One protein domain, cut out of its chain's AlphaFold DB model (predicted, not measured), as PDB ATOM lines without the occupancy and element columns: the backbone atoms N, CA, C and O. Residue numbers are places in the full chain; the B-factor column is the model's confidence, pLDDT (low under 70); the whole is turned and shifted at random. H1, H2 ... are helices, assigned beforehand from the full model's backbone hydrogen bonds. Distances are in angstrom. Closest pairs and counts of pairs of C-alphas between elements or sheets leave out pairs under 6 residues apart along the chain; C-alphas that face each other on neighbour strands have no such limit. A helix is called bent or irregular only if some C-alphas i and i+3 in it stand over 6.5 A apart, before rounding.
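Overview. This is residues 2 to 117 of the 267 residues of an uncharacterized protein of Bartonella alsatica IBS 382 (UniProt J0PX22). At one end of an elongated, loosely built model, the bent longest helix H4 packs at a slant on a helical hairpin of H5 and H6; at the other end the short helices H1, H2 and H3 follow one another as a string that reaches no other helix. Between H5 and H6 a long loop with no named element, residues 78 to 94, swings out towards the end with H1 to H3 and folds back. The printed part has 116 residues with six named helices, in the order H1 to H6, and no named strand; the class is all helix. The whole is loose, with a radius of gyration of the C-alphas of 17.8 A, and spans 57 by 31 by 24 A.

Arrangement. H4, residues 40 to 59, was assigned as one helix by its hydrogen bonds but is bent: C-alphas 48 and 51 are 6.9 A apart, and its arms H4a, residues 40 to 48, and H4b, residues 51 to 59, stand at a steep tilt of 45 degrees. H4a touches H6, residues 95 to 113, through residues 95 to 102 of H6 alone; the closest C-alphas, of Leu 42 and Pro 95, are 5.5 A apart, at a steep tilt of 54 degrees, the same way. H4b and H6 only just touch, with 3 pairs of C-alphas within 8 A, the closest being Ser 57 and Thr 107 at 6.5 A. H4b also touches H5, residues 61 to 77, through residues 63 to 64 of H5 alone; the closest C-alphas, of Leu 56 and Leu 64, are 6.1 A apart. H5 and H6 form a hairpin, opposite ways at a shallow tilt of 24 degrees, with C-alphas of Tyr 72 and Ser 97 closest at 4.6 A. H4a and H5 are apart. H2, residues 14 to 18, and H3, residues 20 to 28, touch only at the corner, with C-alphas of Phe 16 and Ala 23 closest at 5.4 A. H1, residues 2 to 10, is close to H2 but not clearly touching: the closest C-alphas, of Leu 8 and Gly 14, are 5.0 A apart. H3 and H4a are apart. Every O i to N i+4 pair is within hydrogen-bond range in H1, H2, H3, H4a, H4b and H5; in H6 13 of 15 are.

Along the chain. H4a begins at C-alpha 40, (91.648, 53.649, 73.818), and H4b ends at C-alpha 59; the arms measure 12.3 A and 12.6 A. H5 is 24.4 A long. H6 is 25.5 A long, has a kink of 26 degrees near residue 102, and ends at C-alpha 113, (74.498, 67.722, 58.836); it is neither bent nor irregular, but only just: C-alphas 97 and 100 are 6.1 A apart. H1 begins at C-alpha 2, (108.994, 52.601, 96.842), and measures 12.2 A; H2 measures 6.6 A and H3 12.3 A.

Size, cuts and confidence. The two C-alphas farthest apart, of Trp 2 and Gly 115, are 58.0 A apart. The printed part has no cut. The links H3 to H4, 11 residues, and H5 to H6, 17 residues, are long. The mean pLDDT of the printed part is 88.7; residues 2 to 4 are under 70.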
ATOM      1  N   TRP A   2     110.423  52.228  96.726       56.44
ATOM      2  CA  TRP A   2     108.994  52.601  96.842       56.44
ATOM      3  C   TRP A   2     108.415  53.510  95.731       56.44
ATOM      4  O   TRP A   2     107.281  53.325  95.297       56.44
ATOM      5  N   ARG A   3     109.184  54.485  95.215       68.31
ATOM      6  CA  ARG A   3     108.710  55.387  94.140       68.31
ATOM      7  C   ARG A   3     108.465  54.665  92.809       68.31
ATOM      8  O   ARG A   3     107.553  55.046  92.083       68.31
ATOM      9  N   VAL A   4     109.257  53.637  92.500       69.88
ATOM     10  CA  VAL A   4     109.163  52.894  91.233       69.88
ATOM     11  C   VAL A   4     107.982  51.929  91.283       69.88
ATOM     12  O   VAL A   4     107.153  51.949  90.383       69.88
ATOM     13  N   GLU A   5     107.821  51.174  92.368       70.12
ATOM     14  CA  GLU A   5     106.668  50.279  92.570       70.12
ATOM     15  C   GLU A   5     105.333  51.032  92.523       70.12
ATOM     16  O   GLU A   5     104.361  50.577  91.911       70.12
ATOM     17  N   LYS A   6     105.299  52.240  93.097       74.25
ATOM     18  CA  LYS A   6     104.137  53.124  93.007       74.25
ATOM     19  C   LYS A   6     103.841  53.543  91.562       74.25
ATOM     20  O   LYS A   6     102.687  53.515  91.156       74.25
ATOM     21  N   LEU A   7     104.850  53.877  90.757       72.81
ATOM     22  CA  LEU A   7     104.643  54.187  89.334       72.81
ATOM     23  C   LEU A   7     104.186  52.968  88.523       72.81
ATOM     24  O   LEU A   7     103.311  53.095  87.663       72.81
ATOM     25  N   LEU A   8     104.758  51.795  88.800       75.62
ATOM     26  CA  LEU A   8     104.422  50.552  88.106       75.62
ATOM     27  C   LEU A   8     102.971  50.131  88.365       75.62
ATOM     28  O   LEU A   8     102.272  49.731  87.432       75.62
ATOM     29  N   SER A   9     102.515  50.265  89.614       72.81
ATOM     30  CA  SER A   9     101.132  49.990  90.017       72.81
ATOM     31  C   SER A   9     100.155  51.050  89.505       72.81
ATOM     32  O   SER A   9      99.140  50.691  88.915       72.81
ATOM     33  N   MET A  10     100.479  52.343  89.628       72.19
ATOM     34  CA  MET A  10      99.615  53.435  89.150       72.19
ATOM     35  C   MET A  10      99.335  53.362  87.644       72.19
ATOM     36  O   MET A  10      98.219  53.641  87.213       72.19
ATOM     37  N   ASN A  11     100.329  52.979  86.839       78.38
ATOM     38  CA  ASN A  11     100.176  52.880  85.385       78.38
ATOM     39  C   ASN A  11      99.764  51.482  84.902       78.38
ATOM     40  O   ASN A  11      99.547  51.302  83.702       78.38
ATOM     41  N   ASN A  12      99.638  50.513  85.814       79.81
ATOM     42  CA  ASN A  12      99.387  49.107  85.507       79.81
ATOM     43  C   ASN A  12     100.403  48.534  84.492       79.81
ATOM     44  O   ASN A  12     100.042  47.834  83.550       79.81
ATOM     45  N   VAL A  13     101.687  48.869  84.647       80.44
ATOM     46  CA  VAL A  13     102.774  48.416  83.751       80.44
ATOM     47  C   VAL A  13     103.618  47.296  84.361       80.44
ATOM     48  O   VAL A  13     104.457  46.728  83.672       80.44
ATOM     49  N   GLY A  14     103.383  46.933  85.627       79.00
ATOM     50  CA  GLY A  14     104.134  45.873  86.315       79.00
ATOM     51  C   GLY A  14     104.142  44.533  85.567       79.00
ATOM     52  O   GLY A  14     105.166  43.855  85.552       79.00
ATOM     53  N   LEU A  15     103.052  44.202  84.860       81.75
ATOM     54  CA  LEU A  15     102.944  42.969  84.074       81.75
ATOM     55  C   LEU A  15     103.988  42.878  82.946       81.75
ATOM     56  O   LEU A  15     104.434  41.785  82.620       81.75
ATOM     57  N   PHE A  16     104.431  44.008  82.383       82.25
ATOM     58  CA  PHE A  16     105.464  44.014  81.340       82.25
ATOM     59  C   PHE A  16     106.835  43.574  81.863       82.25
ATOM     60  O   PHE A  16     107.644  43.075  81.087       82.25
ATOM     61  N   PHE A  17     107.089  43.736  83.164       85.06
ATOM     62  CA  PHE A  17     108.344  43.331  83.797       85.06
ATOM     63  C   PHE A  17     108.304  41.888  84.296       85.06
ATOM     64  O   PHE A  17     109.325  41.210  84.276       85.06
ATOM     65  N   THR A  18     107.140  41.410  84.740       86.50
ATOM     66  CA  THR A  18     106.996  40.051  85.277       86.50
ATOM     67  C   THR A  18     106.673  39.019  84.198       86.50
ATOM     68  O   THR A  18     107.199  37.912  84.238       86.50
ATOM     69  N   GLN A  19     105.806  39.356  83.237       87.56
ATOM     70  CA  GLN A  19     105.296  38.442  82.210       87.56
ATOM     71  C   GLN A  19     105.089  39.175  80.865       87.56
ATOM     72  O   GLN A  19     103.951  39.401  80.441       87.56
ATOM     73  N   PRO A  20     106.172  39.539  80.150       86.69
ATOM     74  CA  PRO A  20     106.114  40.424  78.982       86.69
ATOM     75  C   PRO A  20     105.249  39.886  77.836       86.69
ATOM     76  O   PRO A  20     104.462  40.636  77.262       86.69
ATOM     77  N   PHE A  21     105.336  38.588  77.523       87.25
ATOM     78  CA  PHE A  21     104.508  37.982  76.474       87.25
ATOM     79  C   PHE A  21     103.017  38.097  76.800       87.25
ATOM     80  O   PHE A  21     102.233  38.552  75.970       87.25
ATOM     81  N   ILE A  22     102.638  37.751  78.032       86.44
ATOM     82  CA  ILE A  22     101.253  37.848  78.493       86.44
ATOM     83  C   ILE A  22     100.797  39.307  78.456       86.44
ATOM     84  O   ILE A  22      99.711  39.570  77.949       86.44
ATOM     85  N   ALA A  23     101.623  40.258  78.906       84.56
ATOM     86  CA  ALA A  23     101.312  41.687  78.867       84.56
ATOM     87  C   ALA A  23     101.027  42.194  77.446       84.56
ATOM     88  O   ALA A  23     100.040  42.898  77.223       84.56
ATOM     89  N   VAL A  24     101.848  41.805  76.467       86.19
ATOM     90  CA  VAL A  24     101.652  42.193  75.063       86.19
ATOM     91  C   VAL A  24     100.360  41.594  74.510       86.19
ATOM     92  O   VAL A  24      99.524  42.335  73.992       86.19
ATOM     93  N   PHE A  25     100.144  40.285  74.666       87.25
ATOM     94  CA  PHE A  25      98.936  39.627  74.157       87.25
ATOM     95  C   PHE A  25      97.659  40.153  74.812       87.25
ATOM     96  O   PHE A  25      96.680  40.416  74.118       87.25
ATOM     97  N   SER A  26      97.674  40.359  76.128       80.81
ATOM     98  CA  SER A  26      96.524  40.911  76.848       80.81
ATOM     99  C   SER A  26      96.269  42.385  76.523       80.81
ATOM    100  O   SER A  26      95.119  42.819  76.525       80.81
ATOM    101  N   THR A  27      97.301  43.154  76.163       84.50
ATOM    102  CA  THR A  27      97.128  44.522  75.640       84.50
ATOM    103  C   THR A  27      96.511  44.510  74.243       84.50
ATOM    104  O   THR A  27      95.587  45.278  73.978       84.50
ATOM    105  N   LEU A  28      96.968  43.618  73.357       84.81
ATOM    106  CA  LEU A  28      96.426  43.471  72.001       84.81
ATOM    107  C   LEU A  28      94.982  42.959  71.994       84.81
ATOM    108  O   LEU A  28      94.189  43.389  71.163       84.81
ATOM    109  N   SER A  29      94.617  42.090  72.940       84.62
ATOM    110  CA  SER A  29      93.232  41.647  73.142       84.62
ATOM    111  C   SER A  29      92.366  42.669  73.886       84.62
ATOM    112  O   SER A  29      91.206  42.390  74.187       84.62
ATOM    113  N   PHE A  30      92.920  43.848  74.201       85.81
ATOM    114  CA  PHE A  30      92.292  44.931  74.959       85.81
ATOM    115  C   PHE A  30      91.907  44.600  76.411       85.81
ATOM    116  O   PHE A  30      91.331  45.445  77.099       85.81
ATOM    117  N   GLY A  31      92.248  43.406  76.905       81.31
ATOM    118  CA  GLY A  31      92.043  43.023  78.302       81.31
ATOM    119  C   GLY A  31      92.908  43.845  79.261       81.31
ATOM    120  O   GLY A  31      92.422  44.259  80.317       81.31
ATOM    121  N   HIS A  32      94.154  44.135  78.861       84.38
ATOM    122  CA  HIS A  32      95.122  44.926  79.627       84.38
ATOM    123  C   HIS A  32      94.914  46.417  79.443       84.38
ATOM    124  O   HIS A  32      95.342  47.035  78.468       84.38
ATOM    125  N   GLN A  33      94.270  47.012  80.441       81.62
ATOM    126  CA  GLN A  33      94.007  48.440  80.477       81.62
ATOM    127  C   GLN A  33      95.136  49.175  81.194       81.62
ATOM    128  O   GLN A  33      95.237  49.186  82.421       81.62
ATOM    129  N   LEU A  34      95.998  49.793  80.392       81.81
ATOM    130  CA  LEU A  34      97.047  50.697  80.855       81.81
ATOM    131  C   LEU A  34      96.430  51.986  81.409       81.81
ATOM    132  O   LEU A  34      95.510  52.530  80.799       81.81
ATOM    133  N   GLY A  35      96.958  52.501  82.526       76.38
ATOM    134  CA  GLY A  35      96.330  53.566  83.326       76.38
ATOM    135  C   GLY A  35      95.744  54.732  82.517       76.38
ATOM    136  O   GLY A  35      94.528  54.897  82.459       76.38
ATOM    137  N   TYR A  36      96.586  55.513  81.835       73.12
ATOM    138  CA  TYR A  36      96.144  56.660  81.020       73.12
ATOM    139  C   TYR A  36      95.503  56.276  79.679       73.12
ATOM    140  O   TYR A  36      94.860  57.104  79.046       73.12
ATOM    141  N   ASN A  37      95.662  55.025  79.246       82.69
ATOM    142  CA  ASN A  37      95.255  54.535  77.928       82.69
ATOM    143  C   ASN A  37      93.973  53.693  77.967       82.69
ATOM    144  O   ASN A  37      93.530  53.206  76.930       82.69
ATOM    145  N   ASN A  38      93.352  53.535  79.135       85.12
ATOM    146  CA  ASN A  38      92.148  52.726  79.340       85.12
ATOM    147  C   ASN A  38      90.918  53.211  78.550       85.12
ATOM    148  O   ASN A  38      89.937  52.481  78.425       85.12
ATOM    149  N   ILE A  39      90.978  54.416  77.976       87.19
ATOM    150  CA  ILE A  39      89.968  54.939  77.059       87.19
ATOM    151  C   ILE A  39      90.150  54.447  75.614       87.19
ATOM    152  O   ILE A  39      89.171  54.367  74.876       87.19
ATOM    153  N   LEU A  40      91.365  54.070  75.197       88.31
ATOM    154  CA  LEU A  40      91.648  53.649  73.818       88.31
ATOM    155  C   LEU A  40      90.854  52.407  73.387       88.31
ATOM    156  O   LEU A  40      90.258  52.467  72.310       88.31
ATOM    157  N   PRO A  41      90.767  51.320  74.187       91.06
ATOM    158  CA  PRO A  41      89.943  50.164  73.838       91.06
ATOM    159  C   PRO A  41      88.495  50.528  73.515       91.06
ATOM    160  O   PRO A  41      87.939  50.050  72.528       91.06
ATOM    161  N   LEU A  42      87.902  51.429  74.308       92.56
ATOM    162  CA  LEU A  42      86.551  51.924  74.064       92.56
ATOM    163  C   LEU A  42      86.461  52.592  72.687       92.56
ATOM    164  O   LEU A  42      85.577  52.253  71.905       92.56
ATOM    165  N   TYR A  43      87.369  53.523  72.384       90.75
ATOM    166  CA  TYR A  43      87.379  54.213  71.091       90.75
ATOM    167  C   TYR A  43      87.509  53.242  69.924       90.75
ATOM    168  O   TYR A  43      86.783  53.378  68.945       90.75
ATOM    169  N   ILE A  44      88.400  52.258  70.029       92.31
ATOM    170  CA  ILE A  44      88.608  51.264  68.977       92.31
ATOM    171  C   ILE A  44      87.310  50.492  68.723       92.31
ATOM    172  O   ILE A  44      86.840  50.456  67.588       92.31
ATOM    173  N   VAL A  45      86.680  49.954  69.773       94.69
ATOM    174  CA  VAL A  45      85.419  49.205  69.650       94.69
ATOM    175  C   VAL A  45      84.307  50.071  69.051       94.69
ATOM    176  O   VAL A  45      83.613  49.633  68.134       94.69
ATOM    177  N   LEU A  46      84.157  51.319  69.504       95.62
ATOM    178  CA  LEU A  46      83.143  52.232  68.966       95.62
ATOM    179  C   LEU A  46      83.410  52.616  67.505       95.62
ATOM    180  O   LEU A  46      82.467  52.739  66.728       95.62
ATOM    181  N   MET A  47      84.674  52.771  67.107       94.56
ATOM    182  CA  MET A  47      85.038  53.052  65.715       94.56
ATOM    183  C   MET A  47      84.821  51.839  64.809       94.56
ATOM    184  O   MET A  47      84.376  52.017  63.680       94.56
ATOM    185  N   PHE A  48      85.039  50.617  65.301       96.06
ATOM    186  CA  PHE A  48      84.640  49.396  64.592       96.06
ATOM    187  C   PHE A  48      83.117  49.265  64.465       96.06
ATOM    188  O   PHE A  48      82.620  48.804  63.441       96.06
ATOM    189  N   PHE A  49      82.367  49.707  65.476       96.31
ATOM    190  CA  PHE A  49      80.903  49.747  65.451       96.31
ATOM    191  C   PHE A  49      80.341  50.871  64.558       96.31
ATOM    192  O   PHE A  49      79.223  50.765  64.047       96.31
ATOM    193  N   ALA A  50      81.107  51.941  64.325       96.19
ATOM    194  CA  ALA A  50      80.643  53.144  63.639       96.19
ATOM    195  C   ALA A  50      80.070  52.899  62.229       96.19
ATOM    196  O   ALA A  50      79.002  53.447  61.957       96.19
ATOM    197  N   PRO A  51      80.671  52.089  61.330       95.88
ATOM    198  CA  PRO A  51      80.098  51.821  60.009       95.88
ATOM    199  C   PRO A  51      78.706  51.188  60.084       95.88
ATOM    200  O   PRO A  51      77.800  51.604  59.361       95.88
ATOM    201  N   PHE A  52      78.513  50.234  60.998       95.94
ATOM    202  CA  PHE A  52      77.212  49.613  61.239       95.94
ATOM    203  C   PHE A  52      76.203  50.631  61.785       95.94
ATOM    204  O   PHE A  52      75.091  50.739  61.267       95.94
ATOM    205  N   ALA A  53      76.602  51.428  62.780       96.25
ATOM    206  CA  ALA A  53      75.750  52.470  63.346       96.25
ATOM    207  C   ALA A  53      75.359  53.529  62.299       96.25
ATOM    208  O   ALA A  53      74.201  53.931  62.233       96.25
ATOM    209  N   LEU A  54      76.295  53.948  61.441       95.44
ATOM    210  CA  LEU A  54      76.039  54.869  60.330       95.44
ATOM    211  C   LEU A  54      75.048  54.269  59.326       95.44
ATOM    212  O   LEU A  54      74.070  54.927  58.971       95.44
ATOM    213  N   TYR A  55      75.265  53.019  58.906       95.50
ATOM    214  CA  TYR A  55      74.361  52.308  58.000       95.50
ATOM    215  C   TYR A  55      72.937  52.251  58.565       95.50
ATOM    216  O   TYR A  55      71.979  52.658  57.898       95.50
ATOM    217  N   LEU A  56      72.794  51.816  59.820       95.31
ATOM    218  CA  LEU A  56      71.489  51.676  60.456       95.31
ATOM    219  C   LEU A  56      70.832  53.034  60.726       95.31
ATOM    220  O   LEU A  56      69.628  53.172  60.528       95.31
ATOM    221  N   SER A  57      71.605  54.062  61.089       93.81
ATOM    222  CA  SER A  57      71.083  55.418  61.303       93.81
ATOM    223  C   SER A  57      70.491  56.026  60.029       93.81
ATOM    224  O   SER A  57      69.550  56.814  60.121       93.81
ATOM    225  N   CYS A  58      71.021  55.676  58.853       89.38
ATOM    226  CA  CYS A  58      70.495  56.126  57.562       89.38
ATOM    227  C   CYS A  58      69.218  55.382  57.147       89.38
ATOM    228  O   CYS A  58      68.380  55.958  56.458       89.38
ATOM    229  N   LYS A  59      69.061  54.113  57.546       90.94
ATOM    230  CA  LYS A  59      67.904  53.281  57.175       90.94
ATOM    231  C   LYS A  59      66.762  53.380  58.183       90.94
ATOM    232  O   LYS A  59      65.630  53.650  57.804       90.94
ATOM    233  N   GLN A  60      67.056  53.153  59.461       93.06
ATOM    234  CA  GLN A  60      66.078  53.061  60.543       93.06
ATOM    235  C   GLN A  60      66.654  53.626  61.850       93.06
ATOM    236  O   GLN A  60      67.040  52.895  62.761       93.06
ATOM    237  N   LYS A  61      66.658  54.961  61.970       92.94
ATOM    238  CA  LYS A  61      67.146  55.678  63.166       92.94
ATOM    239  C   LYS A  61      66.529  55.186  64.484       92.94
ATOM    240  O   LYS A  61      67.221  55.106  65.493       92.94
ATOM    241  N   TRP A  62      65.238  54.846  64.468       94.56
ATOM    242  CA  TRP A  62      64.511  54.393  65.654       94.56
ATOM    243  C   TRP A  62      64.975  53.016  66.115       94.56
ATOM    244  O   TRP A  62      65.134  52.809  67.312       94.56
ATOM    245  N   LEU A  63      65.266  52.107  65.181       95.75
ATOM    246  CA  LEU A  63      65.777  50.781  65.514       95.75
ATOM    247  C   LEU A  63      67.164  50.871  66.164       95.75
ATOM    248  O   LEU A  63      67.406  50.221  67.178       95.75
ATOM    249  N   LEU A  64      68.043  51.728  65.629       96.88
ATOM    250  CA  LEU A  64      69.364  51.970  66.210       96.88
ATOM    251  C   LEU A  64      69.263  52.538  67.633       96.88
ATOM    252  O   LEU A  64      69.890  52.003  68.543       96.88
ATOM    253  N   LEU A  65      68.473  53.599  67.830       97.00
ATOM    254  CA  LEU A  65      68.325  54.246  69.138       97.00
ATOM    255  C   LEU A  65      67.693  53.310  70.170       97.00
ATOM    256  O   LEU A  65      68.239  53.165  71.260       97.00
ATOM    257  N   SER A  66      66.585  52.650  69.827       97.38
ATOM    258  CA  SER A  66      65.897  51.741  70.746       97.38
ATOM    259  C   SER A  66      66.743  50.510  71.064       97.38
ATOM    260  O   SER A  66      66.863  50.151  72.230       97.38
ATOM    261  N   GLY A  67      67.390  49.896  70.067       97.50
ATOM    262  CA  GLY A  67      68.275  48.748  70.292       97.50
ATOM    263  C   GLY A  67      69.486  49.109  71.153       97.50
ATOM    264  O   GLY A  67      69.818  48.402  72.102       97.50
ATOM    265  N   SER A  68      70.099  50.261  70.876       97.88
ATOM    266  CA  SER A  68      71.209  50.796  71.662       97.88
ATOM    267  C   SER A  68      70.799  51.124  73.103       97.88
ATOM    268  O   SER A  68      71.543  50.813  74.034       97.88
ATOM    269  N   PHE A  69      69.602  51.685  73.301       97.75
ATOM    270  CA  PHE A  69      69.045  51.977  74.621       97.75
ATOM    271  C   PHE A  69      68.743  50.702  75.417       97.75
ATOM    272  O   PHE A  69      69.116  50.611  76.585       97.75
ATOM    273  N   MET A  70      68.129  49.695  74.788       97.62
ATOM    274  CA  MET A  70      67.871  48.399  75.425       97.62
ATOM    275  C   MET A  70      69.173  47.718  75.846       97.62
ATOM    276  O   MET A  70      69.283  47.269  76.985       97.62
ATOM    277  N   LEU A  71      70.185  47.707  74.974       97.06
ATOM    278  CA  LEU A  71      71.505  47.170  75.306       97.06
ATOM    279  C   LEU A  71      72.131  47.911  76.497       97.06
ATOM    280  O   LEU A  71      72.636  47.276  77.417       97.06
ATOM    281  N   TYR A  72      72.046  49.245  76.517       97.00
ATOM    282  CA  TYR A  72      72.520  50.062  77.635       97.00
ATOM    283  C   TYR A  72      71.831  49.704  78.961       97.00
ATOM    284  O   TYR A  72      72.522  49.524  79.967       97.00
ATOM    285  N   LEU A  73      70.501  49.546  78.966       95.50
ATOM    286  CA  LEU A  73      69.753  49.154  80.163       95.50
ATOM    287  C   LEU A  73      70.133  47.748  80.634       95.50
ATOM    288  O   LEU A  73      70.448  47.571  81.808       95.50
ATOM    289  N   ILE A  74      70.156  46.766  79.727       95.12
ATOM    290  CA  ILE A  74      70.510  45.377  80.052       95.12
ATOM    291  C   ILE A  74      71.921  45.326  80.645       95.12
ATOM    292  O   ILE A  74      72.120  44.800  81.737       95.12
ATOM    293  N   CYS A  75      72.905  45.929  79.978       94.00
ATOM    294  CA  CYS A  75      74.277  45.931  80.475       94.00
ATOM    295  C   CYS A  75      74.421  46.669  81.802       94.00
ATOM    296  O   CYS A  75      75.232  46.269  82.630       94.00
ATOM    297  N   GLY A  76      73.651  47.732  82.015       91.69
ATOM    298  CA  GLY A  76      73.691  48.496  83.249       91.69
ATOM    299  C   GLY A  76      73.035  47.798  84.445       91.69
ATOM    300  O   GLY A  76      73.589  47.854  85.537       91.69
ATOM    301  N   PHE A  77      71.890  47.132  84.256       91.00
ATOM    302  CA  PHE A  77      71.186  46.418  85.331       91.00
ATOM    303  C   PHE A  77      71.823  45.073  85.674       91.00
ATOM    304  O   PHE A  77      71.943  44.742  86.848       91.00
ATOM    305  N   TYR A  78      72.253  44.315  84.663       91.12
ATOM    306  CA  TYR A  78      72.892  43.004  84.846       91.12
ATOM    307  C   TYR A  78      74.418  43.090  84.922       91.12
ATOM    308  O   TYR A  78      75.112  42.077  84.935       91.12
ATOM    309  N   GLU A  79      74.950  44.310  84.930       91.81
ATOM    310  CA  GLU A  79      76.374  44.601  84.982       91.81
ATOM    311  C   GLU A  79      77.222  43.862  83.925       91.81
ATOM    312  O   GLU A  79      78.356  43.443  84.185       91.81
ATOM    313  N   ILE A  80      76.696  43.689  82.717       93.56
ATOM    314  CA  ILE A  80      77.385  42.964  81.646       93.56
ATOM    315  C   ILE A  80      78.453  43.868  81.041       93.56
ATOM    316  O   ILE A  80      78.131  44.872  80.403       93.56
ATOM    317  N   ALA A  81      79.725  43.506  81.205       93.31
ATOM    318  CA  ALA A  81      80.850  44.199  80.586       93.31
ATOM    319  C   ALA A  81      81.986  43.219  80.259       93.31
ATOM    320  O   ALA A  81      82.098  42.182  80.918       93.31
ATOM    321  N   PRO A  82      82.858  43.552  79.291       92.31
ATOM    322  CA  PRO A  82      84.042  42.751  79.014       92.31
ATOM    323  C   PRO A  82      84.963  42.653  80.246       92.31
ATOM    324  O   PRO A  82      85.116  43.643  80.976       92.31
ATOM    325  N   PRO A  83      85.588  41.488  80.489       90.12
ATOM    326  CA  PRO A  83      86.486  41.296  81.621       90.12
ATOM    327  C   PRO A  83      87.807  42.044  81.414       90.12
ATOM    328  O   PRO A  83      88.331  42.111  80.299       90.12
ATOM    329  N   SER A  84      88.352  42.609  82.490       87.12
ATOM    330  CA  SER A  84      89.709  43.162  82.500       87.12
ATOM    331  C   SER A  84      90.721  42.104  82.938       87.12
ATOM    332  O   SER A  84      90.419  41.226  83.743       87.12
ATOM    333  N   TYR A  85      91.939  42.201  82.417       81.25
ATOM    334  CA  TYR A  85      93.071  41.361  82.799       81.25
ATOM    335  C   TYR A  85      94.335  42.221  82.766       81.25
ATOM    336  O   TYR A  85      94.484  42.953  81.801       81.25
ATOM    337  N   PRO A  86      95.264  42.184  83.735       73.44
ATOM    338  CA  PRO A  86      95.396  41.260  84.861       73.44
ATOM    339  C   PRO A  86      94.599  41.688  86.095       73.44
ATOM    340  O   PRO A  86      94.402  40.891  87.007       73.44
ATOM    341  N   ILE A  87      94.150  42.945  86.141       78.00
ATOM    342  CA  ILE A  87      93.321  43.442  87.236       78.00
ATOM    343  C   ILE A  87      91.962  42.754  87.131       78.00
ATOM    344  O   ILE A  87      91.261  42.928  86.133       78.00
ATOM    345  N   GLN A  88      91.606  41.982  88.158       77.81
ATOM    346  CA  GLN A  88      90.307  41.324  88.237       77.81
ATOM    347  C   GLN A  88      89.185  42.362  88.208       77.81
ATOM    348  O   GLN A  88      89.242  43.384  88.893       77.81
ATOM    349  N   GLY A  89      88.157  42.085  87.411       85.06
ATOM    350  CA  GLY A  89      87.001  42.954  87.270       85.06
ATOM    351  C   GLY A  89      86.578  43.111  85.820       85.06
ATOM    352  O   GLY A  89      86.683  42.195  85.002       85.06
ATOM    353  N   LYS A  90      86.047  44.290  85.524       89.19
ATOM    354  CA  LYS A  90      85.478  44.655  84.231       89.19
ATOM    355  C   LYS A  90      86.301  45.781  83.627       89.19
ATOM    356  O   LYS A  90      86.996  46.511  84.334       89.19
ATOM    357  N   TRP A  91      86.180  45.961  82.319       90.81
ATOM    358  CA  TRP A  91      86.755  47.113  81.634       90.81
ATOM    359  C   TRP A  91      86.389  48.424  82.338       90.81
ATOM    360  O   TRP A  91      85.251  48.627  82.755       90.81
ATOM    361  N   PHE A  92      87.340  49.349  82.420       89.56
ATOM    362  CA  PHE A  92      87.161  50.659  83.042       89.56
ATOM    363  C   PHE A  92      86.042  51.474  82.391       89.56
ATOM    364  O   PHE A  92      85.322  52.203  83.071       89.56
ATOM    365  N   LEU A  93      85.878  51.335  81.075       92.12
ATOM    366  CA  LEU A  93      84.752  51.866  80.317       92.12
ATOM    367  C   LEU A  93      84.121  50.726  79.529       92.12
ATOM    368  O   LEU A  93      84.777  50.121  78.682       92.12
ATOM    369  N   ASN A  94      82.854  50.434  79.809       94.69
ATOM    370  CA  ASN A  94      82.135  49.362  79.143       94.69
ATOM    371  C   ASN A  94      81.648  49.822  77.757       94.69
ATOM    372  O   ASN A  94      80.741  50.660  77.697       94.69
ATOM    373  N   PRO A  95      82.165  49.275  76.641       95.81
ATOM    374  CA  PRO A  95      81.702  49.658  75.310       95.81
ATOM    375  C   PRO A  95      80.205  49.403  75.099       95.81
ATOM    376  O   PRO A  95      79.566  50.174  74.391       95.81
ATOM    377  N   LEU A  96      79.621  48.400  75.765       96.38
ATOM    378  CA  LEU A  96      78.197  48.068  75.634       96.38
ATOM    379  C   LEU A  96      77.273  49.128  76.256       96.38
ATOM    380  O   LEU A  96      76.164  49.352  75.770       96.38
ATOM    381  N   SER A  97      77.742  49.825  77.293       96.06
ATOM    382  CA  SER A  97      77.019  50.949  77.898       96.06
ATOM    383  C   SER A  97      77.320  52.265  77.182       96.06
ATOM    384  O   SER A  97      76.413  53.019  76.835       96.06
ATOM    385  N   TRP A  98      78.601  52.542  76.920       96.94
ATOM    386  CA  TRP A  98      79.049  53.807  76.334       96.94
ATOM    387  C   TRP A  98      78.651  53.977  74.862       96.94
ATOM    388  O   TRP A  98      78.538  55.113  74.393       96.94
ATOM    389  N   GLN A  99      78.363  52.883  74.146       97.50
ATOM    390  CA  GLN A  99      77.843  52.953  72.779       97.50
ATOM    391  C   GLN A  99      76.527  53.734  72.677       97.50
ATOM    392  O   GLN A  99      76.298  54.364  71.652       97.50
ATOM    393  N   PHE A 100      75.705  53.794  73.731       97.88
ATOM    394  CA  PHE A 100      74.454  54.555  73.671       97.88
ATOM    395  C   PHE A 100      74.682  56.060  73.538       97.88
ATOM    396  O   PHE A 100      74.090  56.704  72.672       97.88
ATOM    397  N   LEU A 101      75.618  56.616  74.311       97.25
ATOM    398  CA  LEU A 101      76.017  58.016  74.157       97.25
ATOM    399  C   LEU A 101      76.615  58.284  72.770       97.25
ATOM    400  O   LEU A 101      76.329  59.315  72.160       97.25
ATOM    401  N   PHE A 102      77.417  57.344  72.259       97.25
ATOM    402  CA  PHE A 102      77.969  57.425  70.909       97.25
ATOM    403  C   PHE A 102      76.866  57.457  69.841       97.25
ATOM    404  O   PHE A 102      76.894  58.321  68.968       97.25
ATOM    405  N   VAL A 103      75.868  56.577  69.942       97.81
ATOM    406  CA  VAL A 103      74.714  56.524  69.033       97.81
ATOM    407  C   VAL A 103      73.905  57.821  69.087       97.81
ATOM    408  O   VAL A 103      73.604  58.376  68.032       97.81
ATOM    409  N   ILE A 104      73.614  58.353  70.281       96.94
ATOM    410  CA  ILE A 104      72.933  59.649  70.442       96.94
ATOM    411  C   ILE A 104      73.706  60.749  69.701       96.94
ATOM    412  O   ILE A 104      73.137  61.459  68.868       96.94
ATOM    413  N   GLY A 105      75.011  60.870  69.965       95.56
ATOM    414  CA  GLY A 105      75.860  61.881  69.336       95.56
ATOM    415  C   GLY A 105      75.943  61.730  67.814       95.56
ATOM    416  O   GLY A 105      75.845  62.722  67.088       95.56
ATOM    417  N   LEU A 106      76.064  60.496  67.320       95.88
ATOM    418  CA  LEU A 106      76.099  60.173  65.894       95.88
ATOM    419  C   LEU A 106      74.794  60.580  65.207       95.88
ATOM    420  O   LEU A 106      74.828  61.303  64.211       95.88
ATOM    421  N   THR A 107      73.644  60.172  65.746       95.19
ATOM    422  CA  THR A 107      72.339  60.477  65.146       95.19
ATOM    423  C   THR A 107      72.041  61.976  65.171       95.19
ATOM    424  O   THR A 107      71.580  62.510  64.161       95.19
ATOM    425  N   ILE A 108      72.362  62.683  66.265       93.31
ATOM    426  CA  ILE A 108      72.230  64.149  66.338       93.31
ATOM    427  C   ILE A 108      73.137  64.823  65.302       93.31
ATOM    428  O   ILE A 108      72.689  65.694  64.561       93.31
ATOM    429  N   THR A 109      74.395  64.395  65.188       92.69
ATOM    430  CA  THR A 109      75.342  64.970  64.220       92.69
ATOM    431  C   THR A 109      74.866  64.772  62.782       92.69
ATOM    432  O   THR A 109      74.924  65.703  61.981       92.69
ATOM    433  N   LEU A 110      74.370  63.580  62.439       93.19
ATOM    434  CA  LEU A 110      73.807  63.314  61.114       93.19
ATOM    435  C   LEU A 110      72.556  64.154  60.844       93.19
ATOM    436  O   LEU A 110      72.404  64.669  59.739       93.19
ATOM    437  N   PHE A 111      71.687  64.327  61.842       91.75
ATOM    438  CA  PHE A 111      70.507  65.184  61.740       91.75
ATOM    439  C   PHE A 111      70.895  66.637  61.429       91.75
ATOM    440  O   PHE A 111      70.378  67.209  60.472       91.75
ATOM    441  N   LEU A 112      71.862  67.194  62.163       90.25
ATOM    442  CA  LEU A 112      72.357  68.560  61.948       90.25
ATOM    443  C   LEU A 112      73.059  68.720  60.590       90.25
ATOM    444  O   LEU A 112      72.860  69.714  59.896       90.25
ATOM    445  N   LYS A 113      73.830  67.715  60.152       90.00
ATOM    446  CA  LYS A 113      74.498  67.722  58.836       90.00
ATOM    447  C   LYS A 113      73.539  67.691  57.647       90.00
ATOM    448  O   LYS A 113      73.941  68.065  56.552       90.00
ATOM    449  N   GLN A 114      72.287  67.281  57.842       90.50
ATOM    450  CA  GLN A 114      71.237  67.360  56.818       90.50
ATOM    451  C   GLN A 114      70.637  68.773  56.687       90.50
ATOM    452  O   GLN A 114      69.624  68.937  56.014       90.50
ATOM    453  N   GLY A 115      71.206  69.783  57.356       86.25
ATOM    454  CA  GLY A 115      70.677  71.150  57.378       86.25
ATOM    455  C   GLY A 115      69.459  71.321  58.286       86.25
ATOM    456  O   GLY A 115      68.850  72.387  58.306       86.25
ATOM    457  N   LYS A 116      69.090  70.285  59.049       87.38
ATOM    458  CA  LYS A 116      67.991  70.364  60.011       87.38
ATOM    459  C   LYS A 116      68.481  71.057  61.270       87.38
ATOM    460  O   LYS A 116      69.566  70.765  61.767       87.38
ATOM    461  N   THR A 117      67.661  71.944  61.806       83.38
ATOM    462  CA  THR A 117      67.952  72.651  63.049       83.38
ATOM    463  C   THR A 117      67.147  72.056  64.192       83.38
ATOM    464  O   THR A 117      66.060  71.503  64.013       83.38
TER     465      THR A 117